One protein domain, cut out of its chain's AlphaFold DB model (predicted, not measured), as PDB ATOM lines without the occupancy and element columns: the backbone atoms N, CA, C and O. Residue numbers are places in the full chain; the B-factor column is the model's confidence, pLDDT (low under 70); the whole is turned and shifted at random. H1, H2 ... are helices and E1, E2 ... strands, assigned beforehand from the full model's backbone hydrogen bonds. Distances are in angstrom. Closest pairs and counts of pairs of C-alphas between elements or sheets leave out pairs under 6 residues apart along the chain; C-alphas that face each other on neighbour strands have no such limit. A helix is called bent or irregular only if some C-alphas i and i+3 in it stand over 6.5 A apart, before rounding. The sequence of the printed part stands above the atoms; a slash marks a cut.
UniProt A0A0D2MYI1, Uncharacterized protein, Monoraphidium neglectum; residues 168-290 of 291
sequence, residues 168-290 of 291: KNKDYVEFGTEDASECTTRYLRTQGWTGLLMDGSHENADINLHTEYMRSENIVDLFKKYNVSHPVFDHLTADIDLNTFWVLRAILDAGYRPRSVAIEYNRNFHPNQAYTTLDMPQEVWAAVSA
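What this domain is: This is residues 168 to 290 of the 291 residues of an uncharacterized protein of Monoraphidium neglectum (UniProt A0A0D2MYI1). One twisted sheet of five parallel strands forms a wall, with the helix H3 covering the E4 and E5 part of one face and H2 meeting H3 near the latter's second half. The short H1 only grazes the sheet, and after E5 a long link, of which residues 267 to 274 stick out, leads to H4, away from the sheet. The printed part has 123 residues, with four named helices and five named strands in the order E1 H1 E2 E3 H2 E4 H3 E5 H4; the sheet's order is E3 E2 E1 E4 E5. The class is mixed, helices and strands, with 53 residues, under half, in named elements. The whole is compact, with a radius of gyration of the C-alphas of 14.4 A and spans of 37 by 34 by 27 A.

How they stand to each other: E1, residues 171 to 175, and E4, residues 235 to 238, are parallel at 2 degrees, with N 173 and O 235 2.9 A apart. E2, residues 194 to 199, is parallel to E1 at 8 degrees, with N 196 and O 172 at 2.9 A. The edge strands are E3, residues 209 to 211, where N 210 and O 197 of E2 are 3.0 A apart, and E5, residues 260 to 263, where N 262 and O 236 of E4 are 2.8 A apart. H3, residues 241 to 253, is on the sheet at a height of 9.0 A over it, over E4 and E5, and runs along the strands, at 0 degrees to E4 on the local plane, which only just has enough support with 6 C-alphas of the sheet. H3 is irregular: C-alphas 242 and 245 are 7.5 A apart. The closest C-alphas of H3 and E4 are those of Thr 244 and Ala 238, 6.2 A. H2, residues 219 to 225, is not on the sheet; it touches H3, with residues 247 to 251 of H3 alone, at a steep tilt of 65 degrees, the same way, closest at the C-alphas of Val 220 and Ile 251, 6.1 A. H1, residues 186 to 190, only grazes the sheet, with its residues 186 to 189. H4, residues 283 to 288, is not on the sheet and touches no helix. E1, H1, E2 and E4, H3, E5 are strand-helix-strand units, two parallel neighbour strands with a helix between; E3, H2, E4 is a split one, with E2 and E1 between its strands. The three crossovers are right-handed. Every O i to N i+4 pair is within hydrogen-bond range in H1 and H2, against 7 of 9 in H3 and 1 of 2 in H4.

Where its parts are: E1 begins at C-alpha 171, (167.360, 195.739, 146.519), and spans 14.1 A. E2 spans 16.7 A, E4 10.2 A, E5 10.1 A and E3 6.9 A. H3 spans 20.0 A from C-alpha 241, (166.333, 173.043, 141.475); H2 spans 9.6 A, H4 9.3 A and H1 6.5 A. H4 ends at C-alpha 288, (157.275, 163.366, 140.370).

The domain as a whole: The two C-alphas farthest apart are those of Lys 168 and Ala 290, 44.5 A. The printed part has no cut. The link from E5 to H4 is long, 19 residues, and residues 267 to 274 in it stand free. The mean pLDDT of the printed part is 89.2; residue 271 and residues 281 to 290 are under 70, and H4 has a mean of 45.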
ATOM      1  N   LYS A 168     174.012 199.646 146.004       91.69
ATOM      2  CA  LYS A 168     173.501 200.808 145.271       91.69
ATOM      3  C   LYS A 168     172.100 201.182 145.745       91.69
ATOM      4  O   LYS A 168     171.893 202.309 146.179       91.69
ATOM      5  N   ASN A 169     171.172 200.237 145.669       92.50
ATOM      6  CA  ASN A 169     169.758 200.430 145.978       92.50
ATOM      7  C   ASN A 169     169.332 199.677 147.251       92.50
ATOM      8  O   ASN A 169     168.280 199.987 147.800       92.50
ATOM      9  N   LYS A 170     170.135 198.706 147.714       97.12
ATOM     10  CA  LYS A 170     169.772 197.711 148.735       97.12
ATOM     11  C   LYS A 170     168.531 196.904 148.348       97.12
ATOM     12  O   LYS A 170     167.696 196.597 149.199       97.12
ATOM     13  N   ASP A 171     168.424 196.573 147.062       98.31
ATOM     14  CA  ASP A 171     167.360 195.739 146.519       98.31
ATOM     15  C   ASP A 171     167.821 194.299 146.252       98.31
ATOM     16  O   ASP A 171     168.940 194.044 145.798       98.31
ATOM     17  N   TYR A 172     166.957 193.333 146.560       98.62
ATOM     18  CA  TYR A 172     167.215 191.927 146.263       98.62
ATOM     19  C   TYR A 172     166.010 191.231 145.631       98.62
ATOM     20  O   TYR A 172     164.866 191.667 145.770       98.62
ATOM     21  N   VAL A 173     166.278 190.116 144.961       98.75
ATOM     22  CA  VAL A 173     165.274 189.152 144.516       98.75
ATOM     23  C   VAL A 173     165.747 187.757 144.927       98.75
ATOM     24  O   VAL A 173     166.911 187.435 144.698       98.75
ATOM     25  N   GLU A 174     164.879 186.941 145.524       98.50
ATOM     26  CA  GLU A 174     165.180 185.537 145.840       98.50
ATOM     27  C   GLU A 174     164.032 184.604 145.440       98.50
ATOM     28  O   GLU A 174     162.859 184.928 145.634       98.50
ATOM     29  N   PHE A 175     164.390 183.458 144.858       97.56
ATOM     30  CA  PHE A 175     163.474 182.389 144.452       97.56
ATOM     31  C   PHE A 175     163.683 181.146 145.313       97.56
ATOM     32  O   PHE A 175     164.834 180.832 145.610       97.56
ATOM     33  N   GLY A 176     162.594 180.434 145.615       95.25
ATOM     34  CA  GLY A 176     162.613 179.180 146.377       95.25
ATOM     35  C   GLY A 176     162.913 179.405 147.852       95.25
ATOM     36  O   GLY A 176     163.825 178.816 148.416       95.25
ATOM     37  N   THR A 177     162.190 180.339 148.470       95.75
ATOM     38  CA  THR A 177     162.466 180.755 149.850       95.75
ATOM     39  C   THR A 177     161.699 180.002 150.915       95.75
ATOM     40  O   THR A 177     161.882 180.321 152.089       95.75
ATOM     41  N   GLU A 178     160.801 179.092 150.539       95.56
ATOM     42  CA  GLU A 178     159.822 178.507 151.453       95.56
ATOM     43  C   GLU A 178     159.102 179.621 152.248       95.56
ATOM     44  O   GLU A 178     158.735 180.659 151.690       95.56
ATOM     45  N   ASP A 179     158.963 179.474 153.567       96.50
ATOM     46  CA  ASP A 179     158.400 180.488 154.467       96.50
ATOM     47  C   ASP A 179     159.350 181.671 154.772       96.50
ATOM     48  O   ASP A 179     159.041 182.545 155.592       96.50
ATOM     49  N   ALA A 180     160.514 181.710 154.117       97.25
ATOM     50  CA  ALA A 180     161.596 182.671 154.304       97.25
ATOM     51  C   ALA A 180     162.139 182.735 155.746       97.25
ATOM     52  O   ALA A 180     162.645 183.785 156.179       97.25
ATOM     53  N   SER A 181     162.029 181.635 156.503       96.25
ATOM     54  CA  SER A 181     162.668 181.476 157.809       96.25
ATOM     55  C   SER A 181     164.148 181.082 157.685       96.25
ATOM     56  O   SER A 181     164.977 181.662 158.394       96.25
ATOM     57  N   GLU A 182     164.507 180.205 156.748       95.75
ATOM     58  CA  GLU A 182     165.887 179.905 156.339       95.75
ATOM     59  C   GLU A 182     166.058 180.301 154.863       95.75
ATOM     60  O   GLU A 182     165.696 179.549 153.972       95.75
ATOM     61  N   CYS A 183     166.556 181.511 154.584       96.06
ATOM     62  CA  CYS A 183     166.828 181.952 153.211       96.06
ATOM     63  C   CYS A 183     168.001 182.936 153.149       96.06
ATOM     64  O   CYS A 183     168.379 183.559 154.149       96.06
ATOM     65  N   THR A 184     168.577 183.084 151.959       94.75
ATOM     66  CA  THR A 184     169.836 183.798 151.712       94.75
ATOM     67  C   THR A 184     169.708 185.306 151.925       94.75
ATOM     68  O   THR A 184     170.642 185.976 152.367       94.75
ATOM     69  N   THR A 185     168.539 185.875 151.638       97.62
ATOM     70  CA  THR A 185     168.304 187.321 151.738       97.62
ATOM     71  C   THR A 185     167.706 187.753 153.071       97.62
ATOM     72  O   THR A 185     167.621 188.956 153.342       97.62
ATOM     73  N   ARG A 186     167.357 186.822 153.975       98.00
ATOM     74  CA  ARG A 186     166.815 187.186 155.295       98.00
ATOM     75  C   ARG A 186     167.796 188.042 156.088       98.00
ATOM     76  O   ARG A 186     167.366 189.009 156.721       98.00
ATOM     77  N   TYR A 187     169.097 187.745 156.037       97.94
ATOM     78  CA  TYR A 187     170.084 188.587 156.709       97.94
ATOM     79  C   TYR A 187     170.120 189.995 156.112       97.94
ATOM     80  O   TYR A 187     170.029 190.963 156.870       97.94
ATOM     81  N   LEU A 188     170.115 190.130 154.781       98.12
ATOM     82  CA  LEU A 188     170.031 191.429 154.099       98.12
ATOM     83  C   LEU A 188     168.793 192.226 154.532       98.12
ATOM     84  O   LEU A 188     168.906 193.409 154.861       98.12
ATOM     85  N   ARG A 189     167.629 191.573 154.624       97.50
ATOM     86  CA  ARG A 189     166.378 192.185 155.102       97.50
ATOM     87  C   ARG A 189     166.529 192.786 156.503       97.50
ATOM     88  O   ARG A 189     166.073 193.900 156.744       97.50
ATOM     89  N   THR A 190     167.242 192.117 157.417       97.44
ATOM     90  CA  THR A 190     167.538 192.690 158.750       97.44
ATOM     91  C   THR A 190     168.482 193.896 158.708       97.44
ATOM     92  O   THR A 190     168.491 194.696 159.639       97.44
ATOM     93  N   GLN A 191     169.256 194.049 157.630       96.94
ATOM     94  CA  GLN A 191     170.170 195.172 157.396       96.94
ATOM     95  C   GLN A 191     169.519 196.318 156.597       96.94
ATOM     96  O   GLN A 191     170.213 197.186 156.056       96.94
ATOM     97  N   GLY A 192     168.184 196.333 156.516       97.50
ATOM     98  CA  GLY A 192     167.415 197.392 155.863       97.50
ATOM     99  C   GLY A 192     167.359 197.282 154.342       97.50
ATOM    100  O   GLY A 192     167.107 198.286 153.680       97.50
ATOM    101  N   TRP A 193     167.622 196.099 153.785       98.31
ATOM    102  CA  TRP A 193     167.362 195.825 152.376       98.31
ATOM    103  C   TRP A 193     165.887 195.500 152.157       98.31
ATOM    104  O   TRP A 193     165.221 194.946 153.033       98.31
ATOM    105  N   THR A 194     165.399 195.810 150.965       97.88
ATOM    106  CA  THR A 194     164.032 195.511 150.530       97.88
ATOM    107  C   THR A 194     164.089 194.634 149.299       97.88
ATOM    108  O   THR A 194     164.926 194.864 148.436       97.88
ATOM    109  N   GLY A 195     163.202 193.661 149.153       97.19
ATOM    110  CA  GLY A 195     163.278 192.807 147.979       97.19
ATOM    111  C   GLY A 195     162.017 192.032 147.690       97.19
ATOM    112  O   GLY A 195     161.036 192.124 148.425       97.19
ATOM    113  N   LEU A 196     162.061 191.310 146.579       98.75
ATOM    114  CA  LEU A 196     161.024 190.394 146.129       98.75
ATOM    115  C   LEU A 196     161.413 188.974 146.528       98.75
ATOM    116  O   LEU A 196     162.504 188.517 146.190       98.75
ATOM    117  N   LEU A 197     160.512 188.282 147.213       98.81
ATOM    118  CA  LEU A 197     160.636 186.860 147.495       98.81
ATOM    119  C   LEU A 197     159.555 186.115 146.717       98.81
ATOM    120  O   LEU A 197     158.415 186.579 146.639       98.81
ATOM    121  N   MET A 198     159.909 184.979 146.132       98.31
ATOM    122  CA  MET A 198     158.955 184.122 145.437       98.31
ATOM    123  C   MET A 198     159.200 182.655 145.770       98.31
ATOM    124  O   MET A 198     160.339 182.189 145.738       98.31
ATOM    125  N   ASP A 199     158.124 181.929 146.050       96.62
ATOM    126  CA  ASP A 199     158.143 180.497 146.344       96.62
ATOM    127  C   ASP A 199     156.941 179.795 145.701       96.62
ATOM    128  O   ASP A 199     155.888 180.401 145.535       96.62
ATOM    129  N   GLY A 200     157.065 178.511 145.363       93.50
ATOM    130  CA  GLY A 200     155.979 177.766 144.717       93.50
ATOM    131  C   GLY A 200     154.767 177.491 145.620       93.50
ATOM    132  O   GLY A 200     153.687 177.193 145.114       93.50
ATOM    133  N   SER A 201     154.917 177.573 146.945       91.62
ATOM    134  CA  SER A 201     153.869 177.164 147.894       91.62
ATOM    135  C   SER A 201     153.694 178.066 149.118       91.62
ATOM    136  O   SER A 201     152.836 177.780 149.954       91.62
ATOM    137  N   HIS A 202     154.457 179.155 149.217       95.69
ATOM    138  CA  HIS A 202     154.413 180.072 150.353       95.69
ATOM    139  C   HIS A 202     154.144 181.519 149.931       95.69
ATOM    140  O   HIS A 202     154.673 182.020 148.941       95.69
ATOM    141  N   GLU A 203     153.379 182.222 150.765       97.69
ATOM    142  CA  GLU A 203     153.115 183.654 150.656       97.69
ATOM    143  C   GLU A 203     153.255 184.341 152.011       97.69
ATOM    144  O   GLU A 203     152.914 183.786 153.057       97.69
ATOM    145  N   ASN A 204     153.738 185.582 151.992       98.19
ATOM    146  CA  ASN A 204     153.719 186.471 153.143       98.19
ATOM    147  C   ASN A 204     153.870 187.930 152.683       98.19
ATOM    148  O   ASN A 204     154.965 188.397 152.352       98.19
ATOM    149  N   ALA A 205     152.758 188.667 152.701       97.62
ATOM    150  CA  ALA A 205     152.708 190.051 152.241       97.62
ATOM    151  C   ALA A 205     153.622 190.997 153.046       97.62
ATOM    152  O   ALA A 205     154.181 191.928 152.468       97.62
ATOM    153  N   ASP A 206     153.840 190.737 154.341       97.81
ATOM    154  CA  ASP A 206     154.637 191.609 155.221       97.81
ATOM    155  C   ASP A 206     156.124 191.630 154.844       97.81
ATOM    156  O   ASP A 206     156.855 192.565 155.174       97.81
ATOM    157  N   ILE A 207     156.581 190.593 154.142       97.69
ATOM    158  CA  ILE A 207     157.961 190.458 153.667       97.69
ATOM    159  C   ILE A 207     158.063 190.422 152.144       97.69
ATOM    160  O   ILE A 207     159.122 190.077 151.623       97.69
ATOM    161  N   ASN A 208     156.982 190.789 151.445       98.44
ATOM    162  CA  ASN A 208     156.901 190.778 149.986       98.44
ATOM    163  C   ASN A 208     157.231 189.396 149.377       98.44
ATOM    164  O   ASN A 208     157.932 189.306 148.366       98.44
ATOM    165  N   LEU A 209     156.746 188.334 150.032       98.62
ATOM    166  CA  LEU A 209     156.798 186.949 149.568       98.62
ATOM    167  C   LEU A 209     155.506 186.590 148.843       98.62
ATOM    168  O   LEU A 209     154.420 186.696 149.418       98.62
ATOM    169  N   HIS A 210     155.640 186.146 147.598       98.56
ATOM    170  CA  HIS A 210     154.526 185.786 146.729       98.56
ATOM    171  C   HIS A 210     154.596 184.320 146.320       98.56
ATOM    172  O   HIS A 210     155.664 183.835 145.945       98.56
ATOM    173  N   THR A 211     153.438 183.660 146.317       97.50
ATOM    174  CA  THR A 211     153.304 182.312 145.763       97.50
ATOM    175  C   THR A 211     153.393 182.384 144.237       97.50
ATOM    176  O   THR A 211     152.439 182.800 143.578       97.50
ATOM    177  N   GLU A 212     154.530 182.000 143.666       95.69
ATOM    178  CA  GLU A 212     154.808 182.031 142.232       95.69
ATOM    179  C   GLU A 212     155.647 180.825 141.805       95.69
ATOM    180  O   GLU A 212     156.543 180.372 142.512       95.69
ATOM    181  N   TYR A 213     155.395 180.338 140.592       91.31
ATOM    182  CA  TYR A 213     156.225 179.313 139.962       91.31
ATOM    183  C   TYR A 213     157.099 179.945 138.882       91.31
ATOM    184  O   TYR A 213     156.610 180.337 137.817       91.31
ATOM    185  N   MET A 214     158.398 180.035 139.160       91.81
ATOM    186  CA  MET A 214     159.392 180.661 138.291       91.81
ATOM    187  C   MET A 214     159.788 179.714 137.154       91.81
ATOM    188  O   MET A 214     160.294 178.616 137.380       91.81
ATOM    189  N   ARG A 215     159.575 180.160 135.917       89.25
ATOM    190  CA  ARG A 215     159.920 179.456 134.677       89.25
ATOM    191  C   ARG A 215     160.601 180.410 133.708       89.25
ATOM    192  O   ARG A 215     160.473 181.630 133.841       89.25
ATOM    193  N   SER A 216     161.326 179.872 132.736       90.12
ATOM    194  CA  SER A 216     161.996 180.702 131.732       90.12
ATOM    195  C   SER A 216     160.992 181.550 130.940       90.12
ATOM    196  O   SER A 216     161.285 182.704 130.629       90.12
ATOM    197  N   GLU A 217     159.781 181.034 130.708       91.56
ATOM    198  CA  GLU A 217     158.754 181.698 129.905       91.56
ATOM    199  C   GLU A 217     158.007 182.803 130.660       91.56
ATOM    200  O   GLU A 217     157.483 183.714 130.027       91.56
ATOM    201  N   ASN A 218     157.943 182.753 131.999       94.25
ATOM    202  CA  ASN A 218     157.166 183.722 132.785       94.25
ATOM    203  C   ASN A 218     158.005 184.648 133.671       94.25
ATOM    204  O   ASN A 218     157.488 185.678 134.105       94.25
ATOM    205  N   ILE A 219     159.276 184.334 133.949       97.00
ATOM    206  CA  ILE A 219     160.051 185.079 134.950       97.00
ATOM    207  C   ILE A 219     160.182 186.565 134.614       97.00
ATOM    208  O   ILE A 219     160.128 187.422 135.495       97.00
ATOM    209  N   VAL A 220     160.296 186.890 133.328       97.88
ATOM    210  CA  VAL A 220     160.408 188.274 132.864       97.88
ATOM    211  C   VAL A 220     159.118 189.050 133.144       97.88
ATOM    212  O   VAL A 220     159.168 190.220 133.522       97.88
ATOM    213  N   ASP A 221     157.961 188.407 133.009       98.38
ATOM    214  CA  ASP A 221     156.677 189.030 133.317       98.38
ATOM    215  C   ASP A 221     156.439 189.130 134.822       98.38
ATOM    216  O   ASP A 221     155.909 190.143 135.274       98.38
ATOM    217  N   LEU A 222     156.924 188.170 135.615       98.44
ATOM    218  CA  LEU A 222     156.958 188.289 137.076       98.44
ATOM    219  C   LEU A 222     157.826 189.478 137.517       98.44
ATOM    220  O   LEU A 222     157.406 190.276 138.353       98.44
ATOM    221  N   PHE A 223     158.997 189.671 136.903       98.56
ATOM    222  CA  PHE A 223     159.867 190.814 137.199       98.56
ATOM    223  C   PHE A 223     159.180 192.152 136.902       98.56
ATOM    224  O   PHE A 223     159.302 193.092 137.690       98.56
ATOM    225  N   LYS A 224     158.414 192.239 135.806       98.44
ATOM    226  CA  LYS A 224     157.593 193.421 135.493       98.44
ATOM    227  C   LYS A 224     156.439 193.585 136.484       98.44
ATOM    228  O   LYS A 224     156.253 194.678 137.010       98.44
ATOM    229  N   LYS A 225     155.691 192.509 136.761       98.50
ATOM    230  CA  LYS A 225     154.545 192.477 137.689       98.50
ATOM    231  C   LYS A 225     154.923 193.036 139.060       98.50
ATOM    232  O   LYS A 225     154.172 193.822 139.630       98.50
ATOM    233  N   TYR A 226     156.100 192.662 139.555       98.50
ATOM    234  CA  TYR A 226     156.599 193.056 140.870       98.50
ATOM    235  C   TYR A 226     157.571 194.241 140.851       98.50
ATOM    236  O   TYR A 226     158.170 194.553 141.876       98.50
ATOM    237  N   ASN A 227     157.687 194.946 139.720       97.75
ATOM    238  CA  ASN A 227     158.495 196.159 139.573       97.75
ATOM    239  C   ASN A 227     159.972 195.987 139.982       97.75
ATOM    240  O   ASN A 227     160.553 196.872 140.612       97.75
ATOM    241  N   VAL A 228     160.596 194.864 139.615       98.19
ATOM    242  CA  VAL A 228     162.036 194.654 139.830       98.19
ATOM    243  C   VAL A 228     162.833 195.707 139.051       98.19
ATOM    244  O   VAL A 228     162.598 195.919 137.857       98.19
ATOM    245  N   SER A 229     163.802 196.352 139.712       96.88
ATOM    246  CA  SER A 229     164.630 197.405 139.117       96.88
ATOM    247  C   SER A 229     165.328 196.929 137.835       96.88
ATOM    248  O   SER A 229     166.029 195.917 137.819       96.88
ATOM    249  N   HIS A 230     165.180 197.703 136.756       93.81
ATOM    250  CA  HIS A 230     165.785 197.432 135.451       93.81
ATOM    251  C   HIS A 230     166.659 198.618 134.990       93.81
ATOM    252  O   HIS A 230     166.264 199.772 135.156       93.81
ATOM    253  N   PRO A 231     167.837 198.386 134.379       94.06
ATOM    254  CA  PRO A 231     168.452 197.078 134.167       94.06
ATOM    255  C   PRO A 231     169.141 196.528 135.419       94.06
ATOM    256  O   PRO A 231     169.477 195.358 135.443       94.06
ATOM    257  N   VAL A 232     169.394 197.338 136.449       92.75
ATOM    258  CA  VAL A 232     170.307 196.978 137.548       92.75
ATOM    259  C   VAL A 232     169.581 196.964 138.891       92.75
ATOM    260  O   VAL A 232     168.962 197.963 139.256       92.75
ATOM    261  N   PHE A 233     169.781 195.881 139.639       97.19
ATOM    262  CA  PHE A 233     169.489 195.719 141.068       97.19
ATOM    263  C   PHE A 233     170.695 195.060 141.755       97.19
ATOM    264  O   PHE A 233     171.617 194.586 141.081       97.19
ATOM    265  N   ASP A 234     170.749 195.076 143.081       98.00
ATOM    266  CA  ASP A 234     171.950 194.688 143.810       98.00
ATOM    267  C   ASP A 234     172.153 193.171 143.849       98.00
ATOM    268  O   ASP A 234     173.232 192.713 143.461       98.00
ATOM    269  N   HIS A 235     171.159 192.386 144.271       98.44
ATOM    270  CA  HIS A 235     171.365 190.954 144.519       98.44
ATOM    271  C   HIS A 235     170.247 190.052 143.987       98.44
ATOM    272  O   HIS A 235     169.071 190.311 144.220       98.44
ATOM    273  N   LEU A 236     170.627 188.968 143.310       98.50
ATOM    274  CA  LEU A 236     169.739 187.878 142.909       98.50
ATOM    275  C   LEU A 236     170.189 186.578 143.576       98.50
ATOM    276  O   LEU A 236     171.343 186.189 143.405       98.50
ATOM    277  N   THR A 237     169.271 185.874 144.224       98.00
ATOM    278  CA  THR A 237     169.455 184.473 144.610       98.00
ATOM    279  C   THR A 237     168.426 183.606 143.894       98.00
ATOM    280  O   THR A 237     167.258 183.979 143.810       98.00
ATOM    281  N   ALA A 238     168.844 182.464 143.351       95.69
ATOM    282  CA  ALA A 238     167.928 181.501 142.752       95.69
ATOM    283  C   ALA A 238     168.259 180.078 143.209       95.69
ATOM    284  O   ALA A 238     169.351 179.578 142.919       95.69
ATOM    285  N   ASP A 239     167.289 179.462 143.880       92.75
ATOM    286  CA  ASP A 239     167.318 178.082 144.359       92.75
ATOM    287  C   ASP A 239     165.968 177.424 144.033       92.75
ATOM    288  O   ASP A 239     165.016 177.485 144.799       92.75
ATOM    289  N   ILE A 240     165.818 176.950 142.794       90.50
ATOM    290  CA  ILE A 240     164.571 176.352 142.279       90.50
ATOM    291  C   ILE A 240     164.863 175.045 141.533       90.50
ATOM    292  O   ILE A 240     164.206 174.712 140.535       90.50
ATOM    293  N   ASP A 241     165.900 174.336 141.984       86.50
ATOM    294  CA  ASP A 241     166.333 173.043 141.475       86.50
ATOM    295  C   ASP A 241     166.572 173.055 139.948       86.50
ATOM    296  O   ASP A 241     167.470 173.711 139.406       86.50
ATOM    297  N   LEU A 242     165.754 172.300 139.206       82.81
ATOM    298  CA  LEU A 242     165.988 171.955 137.808       82.81
ATOM    299  C   LEU A 242     165.869 173.167 136.874       82.81
ATOM    300  O   LEU A 242     166.546 173.195 135.853       82.81
ATOM    301  N   ASN A 243     165.049 174.173 137.185       86.25
ATOM    302  CA  ASN A 243     164.820 175.301 136.268       86.25
ATOM    303  C   ASN A 243     165.729 176.512 136.533       86.25
ATOM    304  O   ASN A 243     165.703 177.477 135.765       86.25
ATOM    305  N   THR A 244     166.585 176.453 137.559       90.00
ATOM    306  CA  THR A 244     167.434 177.569 138.004       90.00
ATOM    307  C   THR A 244     168.253 178.186 136.863       90.00
ATOM    308  O   THR A 244     168.281 179.408 136.692       90.00
ATOM    309  N   PHE A 245     168.872 177.353 136.018       90.88
ATOM    310  CA  PHE A 245     169.662 177.823 134.874       90.88
ATOM    311  C   PHE A 245     168.819 178.582 133.836       90.88
ATOM    312  O   PHE A 245     169.227 179.647 133.368       90.88
ATOM    313  N   TRP A 246     167.656 178.042 133.469       91.94
ATOM    314  CA  TRP A 246     166.805 178.592 132.412       91.94
ATOM    315  C   TRP A 246     166.149 179.905 132.836       91.94
ATOM    316  O   TRP A 246     166.134 180.868 132.068       91.94
ATOM    317  N   VAL A 247     165.722 179.985 134.095       94.38
ATOM    318  CA  VAL A 247     165.214 181.216 134.712       94.38
ATOM    319  C   VAL A 247     166.296 182.295 134.758       94.38
ATOM    320  O   VAL A 247     166.062 183.418 134.308       94.38
ATOM    321  N   LEU A 248     167.507 181.963 135.227       96.00
ATOM    322  CA  LEU A 248     168.625 182.908 135.239       96.00
ATOM    323  C   LEU A 248     168.944 183.418 133.829       96.00
ATOM    324  O   LEU A 248     169.136 184.618 133.630       96.00
ATOM    325  N   ARG A 249     168.988 182.517 132.843       93.00
ATOM    326  CA  ARG A 249     169.236 182.883 131.449       93.00
ATOM    327  C   ARG A 249     168.170 183.846 130.928       93.00
ATOM    328  O   ARG A 249     168.540 184.881 130.383       93.00
ATOM    329  N   ALA A 250     166.888 183.550 131.134       94.12
ATOM    330  CA  ALA A 250     165.788 184.406 130.689       94.12
ATOM    331  C   ALA A 250     165.860 185.818 131.300       94.12
ATOM    332  O   ALA A 250     165.693 186.807 130.587       94.12
ATOM    333  N   ILE A 251     166.200 185.933 132.591       95.62
ATOM    334  CA  ILE A 251     166.430 187.226 133.262       95.62
ATOM    335  C   ILE A 251     167.554 188.015 132.569       95.62
ATOM    336  O   ILE A 251     167.401 189.204 132.272       95.62
ATOM    337  N   LEU A 252     168.694 187.370 132.301       94.06
ATOM    338  CA  LEU A 252     169.854 188.022 131.686       94.06
ATOM    339  C   LEU A 252     169.607 188.390 130.213       94.06
ATOM    340  O   LEU A 252     169.987 189.491 129.792       94.06
ATOM    341  N   ASP A 253     168.952 187.514 129.450       89.50
ATOM    342  CA  ASP A 253     168.586 187.732 128.045       89.50
ATOM    343  C   ASP A 253     167.575 188.887 127.912       89.50
ATOM    344  O   ASP A 253     167.666 189.685 126.979       89.50
ATOM    345  N   ALA A 254     166.695 189.070 128.905       88.19
ATOM    346  CA  ALA A 254     165.759 190.196 128.981       88.19
ATOM    347  C   ALA A 254     166.401 191.549 129.350       88.19
ATOM    348  O   ALA A 254     165.712 192.567 129.369       88.19
ATOM    349  N   GLY A 255     167.709 191.591 129.628       85.88
ATOM    350  CA  GLY A 255     168.447 192.838 129.867       85.88
ATOM    351  C   GLY A 255     168.694 193.192 131.335       85.88
ATOM    352  O   GLY A 255     169.375 194.185 131.605       85.88
ATOM    353  N   TYR A 256     168.251 192.365 132.286       94.56
ATOM    354  CA  TYR A 256     168.571 192.560 133.700       94.56
ATOM    355  C   TYR A 256     170.044 192.245 133.995       94.56
ATOM    356  O   TYR A 256     170.664 191.355 133.412       94.56
ATOM    357  N   ARG A 257     170.635 193.007 134.910       94.19
ATOM    358  CA  ARG A 257     172.052 193.011 135.284       94.19
ATOM    359  C   ARG A 257     172.168 193.106 136.811       94.19
ATOM    360  O   ARG A 257     172.593 194.151 137.315       94.19
ATOM    361  N   PRO A 258     171.774 192.049 137.551       95.50
ATOM    362  CA  PRO A 258     172.056 191.966 138.980       95.50
ATOM    363  C   PRO A 258     173.554 192.150 139.231       95.50
ATOM    364  O   PRO A 258     174.389 191.636 138.482       95.50
ATOM    365  N   ARG A 259     173.914 192.899 140.274       94.31
ATOM    366  CA  ARG A 259     175.326 193.183 140.592       94.31
ATOM    367  C   ARG A 259     176.017 192.020 141.299       94.31
ATOM    368  O   ARG A 259     177.238 191.904 141.222       94.31
ATOM    369  N   SER A 260     175.241 191.170 141.960       95.00
ATOM    370  CA  SER A 260     175.653 189.913 142.575       95.00
ATOM    371  C   SER A 260     174.589 188.852 142.299       95.00
ATOM    372  O   SER A 260     173.397 189.153 142.350       95.00
ATOM    373  N   VAL A 261     175.023 187.622 142.013       95.62
ATOM    374  CA  VAL A 261     174.136 186.473 141.814       95.62
ATOM    375  C   VAL A 261     174.631 185.301 142.665       95.62
ATOM    376  O   VAL A 261     175.816 184.968 142.595       95.62
ATOM    377  N   ALA A 262     173.743 184.687 143.446       94.62
ATOM    378  CA  ALA A 262     173.957 183.425 144.148       94.62
ATOM    379  C   ALA A 262     173.027 182.361 143.549       94.62
ATOM    380  O   ALA A 262     171.824 182.573 143.445       94.62
ATOM    381  N   ILE A 263     173.594 181.250 143.086       92.56
ATOM    382  CA  ILE A 263     172.871 180.242 142.307       92.56
ATOM    383  C   ILE A 263     173.121 178.877 142.919       92.56
ATOM    384  O   ILE A 263     174.277 178.499 143.132       92.56
ATOM    385  N   GLU A 264     172.038 178.150 143.165       87.75
ATOM    386  CA  GLU A 264     172.093 176.744 143.530       87.75
ATOM    387  C   GLU A 264     172.771 175.928 142.416       87.75
ATOM    388  O   GLU A 264     172.599 176.170 141.217       87.75
ATOM    389  N   TYR A 265     173.608 174.967 142.803       86.06
ATOM    390  CA  TYR A 265     174.256 174.072 141.857       86.06
ATOM    391  C   TYR A 265     174.472 172.691 142.464       86.06
ATOM    392  O   TYR A 265     174.748 172.524 143.653       86.06
ATOM    393  N   ASN A 266     174.465 171.678 141.603       83.81
ATOM    394  CA  ASN A 266     174.760 170.319 142.021       83.81
ATOM    395  C   ASN A 266     176.277 170.095 142.146       83.81
ATOM    396  O   ASN A 266     176.986 169.853 141.165       83.81
ATOM    397  N   ARG A 267     176.765 170.116 143.390       82.25
ATOM    398  CA  ARG A 267     178.174 169.895 143.773       82.25
ATOM    399  C   ARG A 267     178.777 168.542 143.382       82.25
ATOM    400  O   ARG A 267     179.980 168.360 143.550       82.25
ATOM    401  N   ASN A 268     177.977 167.577 142.926       85.00
ATOM    402  CA  ASN A 268     178.487 166.263 142.523       85.00
ATOM    403  C   ASN A 268     179.128 166.278 141.130       85.00
ATOM    404  O   ASN A 268     179.845 165.339 140.778       85.00
ATOM    405  N   PHE A 269     178.890 167.323 140.336       77.88
ATOM    406  CA  PHE A 269     179.562 167.497 139.057       77.88
ATOM    407  C   PHE A 269     180.919 168.163 139.241       77.88
ATOM    408  O   PHE A 269     181.100 169.057 140.070       77.88
ATOM    409  N   HIS A 270     181.896 167.725 138.446       74.00
ATOM    410  CA  HIS A 270     183.208 168.345 138.479       74.00
ATOM    411  C   HIS A 270     183.128 169.796 137.986       74.00
ATOM    412  O   HIS A 270     182.392 170.078 137.043       74.00
ATOM    413  N   PRO A 271     183.976 170.694 138.518       68.81
ATOM    414  CA  PRO A 271     184.023 172.090 138.091       68.81
ATOM    415  C   PRO A 271     184.190 172.264 136.560       68.81
ATOM    416  O   PRO A 271     183.641 173.172 135.949       68.81
ATOM    417  N   ASN A 272     184.914 171.366 135.890       73.88
ATOM    418  CA  ASN A 272     185.121 171.428 134.437       73.88
ATOM    419  C   ASN A 272     183.973 170.823 133.601       73.88
ATOM    420  O   ASN A 272     184.130 170.651 132.391       73.88
ATOM    421  N   GLN A 273     182.852 170.473 134.230       74.38
ATOM    422  CA  GLN A 273     181.669 169.938 133.575       74.38
ATOM    423  C   GLN A 273     180.531 170.956 133.637       74.38
ATOM    424  O   GLN A 273     180.323 171.613 134.651       74.38
ATOM    425  N   ALA A 274     179.776 171.056 132.547       79.69
ATOM    426  CA  ALA A 274     178.583 171.883 132.471       79.69
ATOM    427  C   ALA A 274     177.405 170.990 132.090       79.69
ATOM    428  O   ALA A 274     177.344 170.480 130.969       79.69
ATOM    429  N   TYR A 275     176.498 170.795 133.040       77.81
ATOM    430  CA  TYR A 275     175.243 170.089 132.832       77.81
ATOM    431  C   TYR A 275     174.094 171.045 133.101       77.81
ATOM    432  O   TYR A 275     174.166 171.895 133.984       77.81
ATOM    433  N   THR A 276     173.035 170.876 132.331       80.62
ATOM    434  CA  THR A 276     171.743 171.482 132.598       80.62
ATOM    435  C   THR A 276     170.683 170.438 132.290       80.62
ATOM    436  O   THR A 276     170.885 169.548 131.457       80.62
ATOM    437  N   THR A 277     169.588 170.513 133.017       80.19
ATOM    438  CA  THR A 277     168.345 169.820 132.703       80.19
ATOM    439  C   THR A 277     167.739 170.407 131.432       80.19
ATOM    440  O   THR A 277     168.133 171.475 130.952       80.19
ATOM    441  N   LEU A 278     166.769 169.697 130.860       83.62
ATOM    442  CA  LEU A 278     165.895 170.328 129.876       83.62
ATOM    443  C   LEU A 278     165.128 171.466 130.555       83.62
ATOM    444  O   LEU A 278     164.931 171.428 131.766       83.62
ATOM    445  N   ASP A 279     164.729 172.470 129.781       83.25
ATOM    446  CA  ASP A 279     163.825 173.501 130.285       83.25
ATOM    447  C   ASP A 279     162.470 172.838 130.552       83.25
ATOM    448  O   ASP A 279     161.826 172.349 129.618       83.25
ATOM    449  N   MET A 280     162.120 172.667 131.829       72.62
ATOM    450  CA  MET A 280     161.006 171.809 132.217       72.62
ATOM    451  C   MET A 280     159.713 172.626 132.265       72.62
ATOM    452  O   MET A 280     159.616 173.537 133.098       72.62
ATOM    453  N   PRO A 281     158.687 172.269 131.469       62.06
ATOM    454  CA  PRO A 281     157.365 172.841 131.634       62.06
ATOM    455  C   PRO A 281     156.685 172.253 132.886       62.06
ATOM    456  O   PRO A 281     157.118 171.245 133.460       62.06
ATOM    457  N   GLN A 282     155.630 172.926 133.343       54.16
ATOM    458  CA  GLN A 282     154.950 172.722 134.630       54.16
ATOM    459  C   GLN A 282     154.541 171.261 134.913       54.16
ATOM    460  O   GLN A 282     154.457 170.852 136.072       54.16
ATOM    461  N   GLU A 283     154.302 170.458 133.876       48.72
ATOM    462  CA  GLU A 283     153.719 169.119 133.972       48.72
ATOM    463  C   GLU A 283     154.673 168.067 134.553       48.72
ATOM    464  O   GLU A 283     154.211 167.047 135.066       48.72
ATOM    465  N   VAL A 284     155.993 168.290 134.517       51.78
ATOM    466  CA  VAL A 284     156.939 167.269 135.001       51.78
ATOM    467  C   VAL A 284     157.025 167.235 136.527       51.78
ATOM    468  O   VAL A 284     157.173 166.162 137.106       51.78
ATOM    469  N   TRP A 285     156.838 168.370 137.199       48.81
ATOM    470  CA  TRP A 285     156.868 168.437 138.664       48.81
ATOM    471  C   TRP A 285     155.660 167.742 139.304       48.81
ATOM    472  O   TRP A 285     155.821 166.989 140.261       48.81
ATOM    473  N   ALA A 286     154.469 167.887 138.713       43.50
ATOM    474  CA  ALA A 286     153.260 167.208 139.186       43.50
ATOM    475  C   ALA A 286     153.360 165.671 139.096       43.50
ATOM    476  O   ALA A 286     152.779 164.964 139.918       43.50
ATOM    477  N   ALA A 287     154.107 165.150 138.117       38.66
ATOM    478  CA  ALA A 287     154.284 163.713 137.926       38.66
ATOM    479  C   ALA A 287     155.275 163.084 138.924       38.66
ATOM    480  O   ALA A 287     155.133 161.910 139.252       38.66
ATOM    481  N   VAL A 288     156.254 163.850 139.421       41.44
ATOM    482  CA  VAL A 288     157.275 163.366 140.370       41.44
ATOM    483  C   VAL A 288     156.764 163.389 141.817       41.44
ATOM    484  O   VAL A 288     157.153 162.546 142.616       41.44
ATOM    485  N   SER A 289     155.843 164.296 142.157       35.94
ATOM    486  CA  SER A 289     155.220 164.362 143.491       35.94
ATOM    487  C   SER A 289     154.083 163.349 143.710       35.94
ATOM    488  O   SER A 289     153.551 163.259 144.814       35.94
ATOM    489  N   ALA A 290     153.677 162.618 142.665       36.62
ATOM    490  CA  ALA A 290     152.556 161.674 142.688       36.62
ATOM    491  C   ALA A 290     152.980 160.191 142.798       36.62
ATOM    492  O   ALA A 290     152.128 159.306 142.679       36.62
TER     493      ALA A 290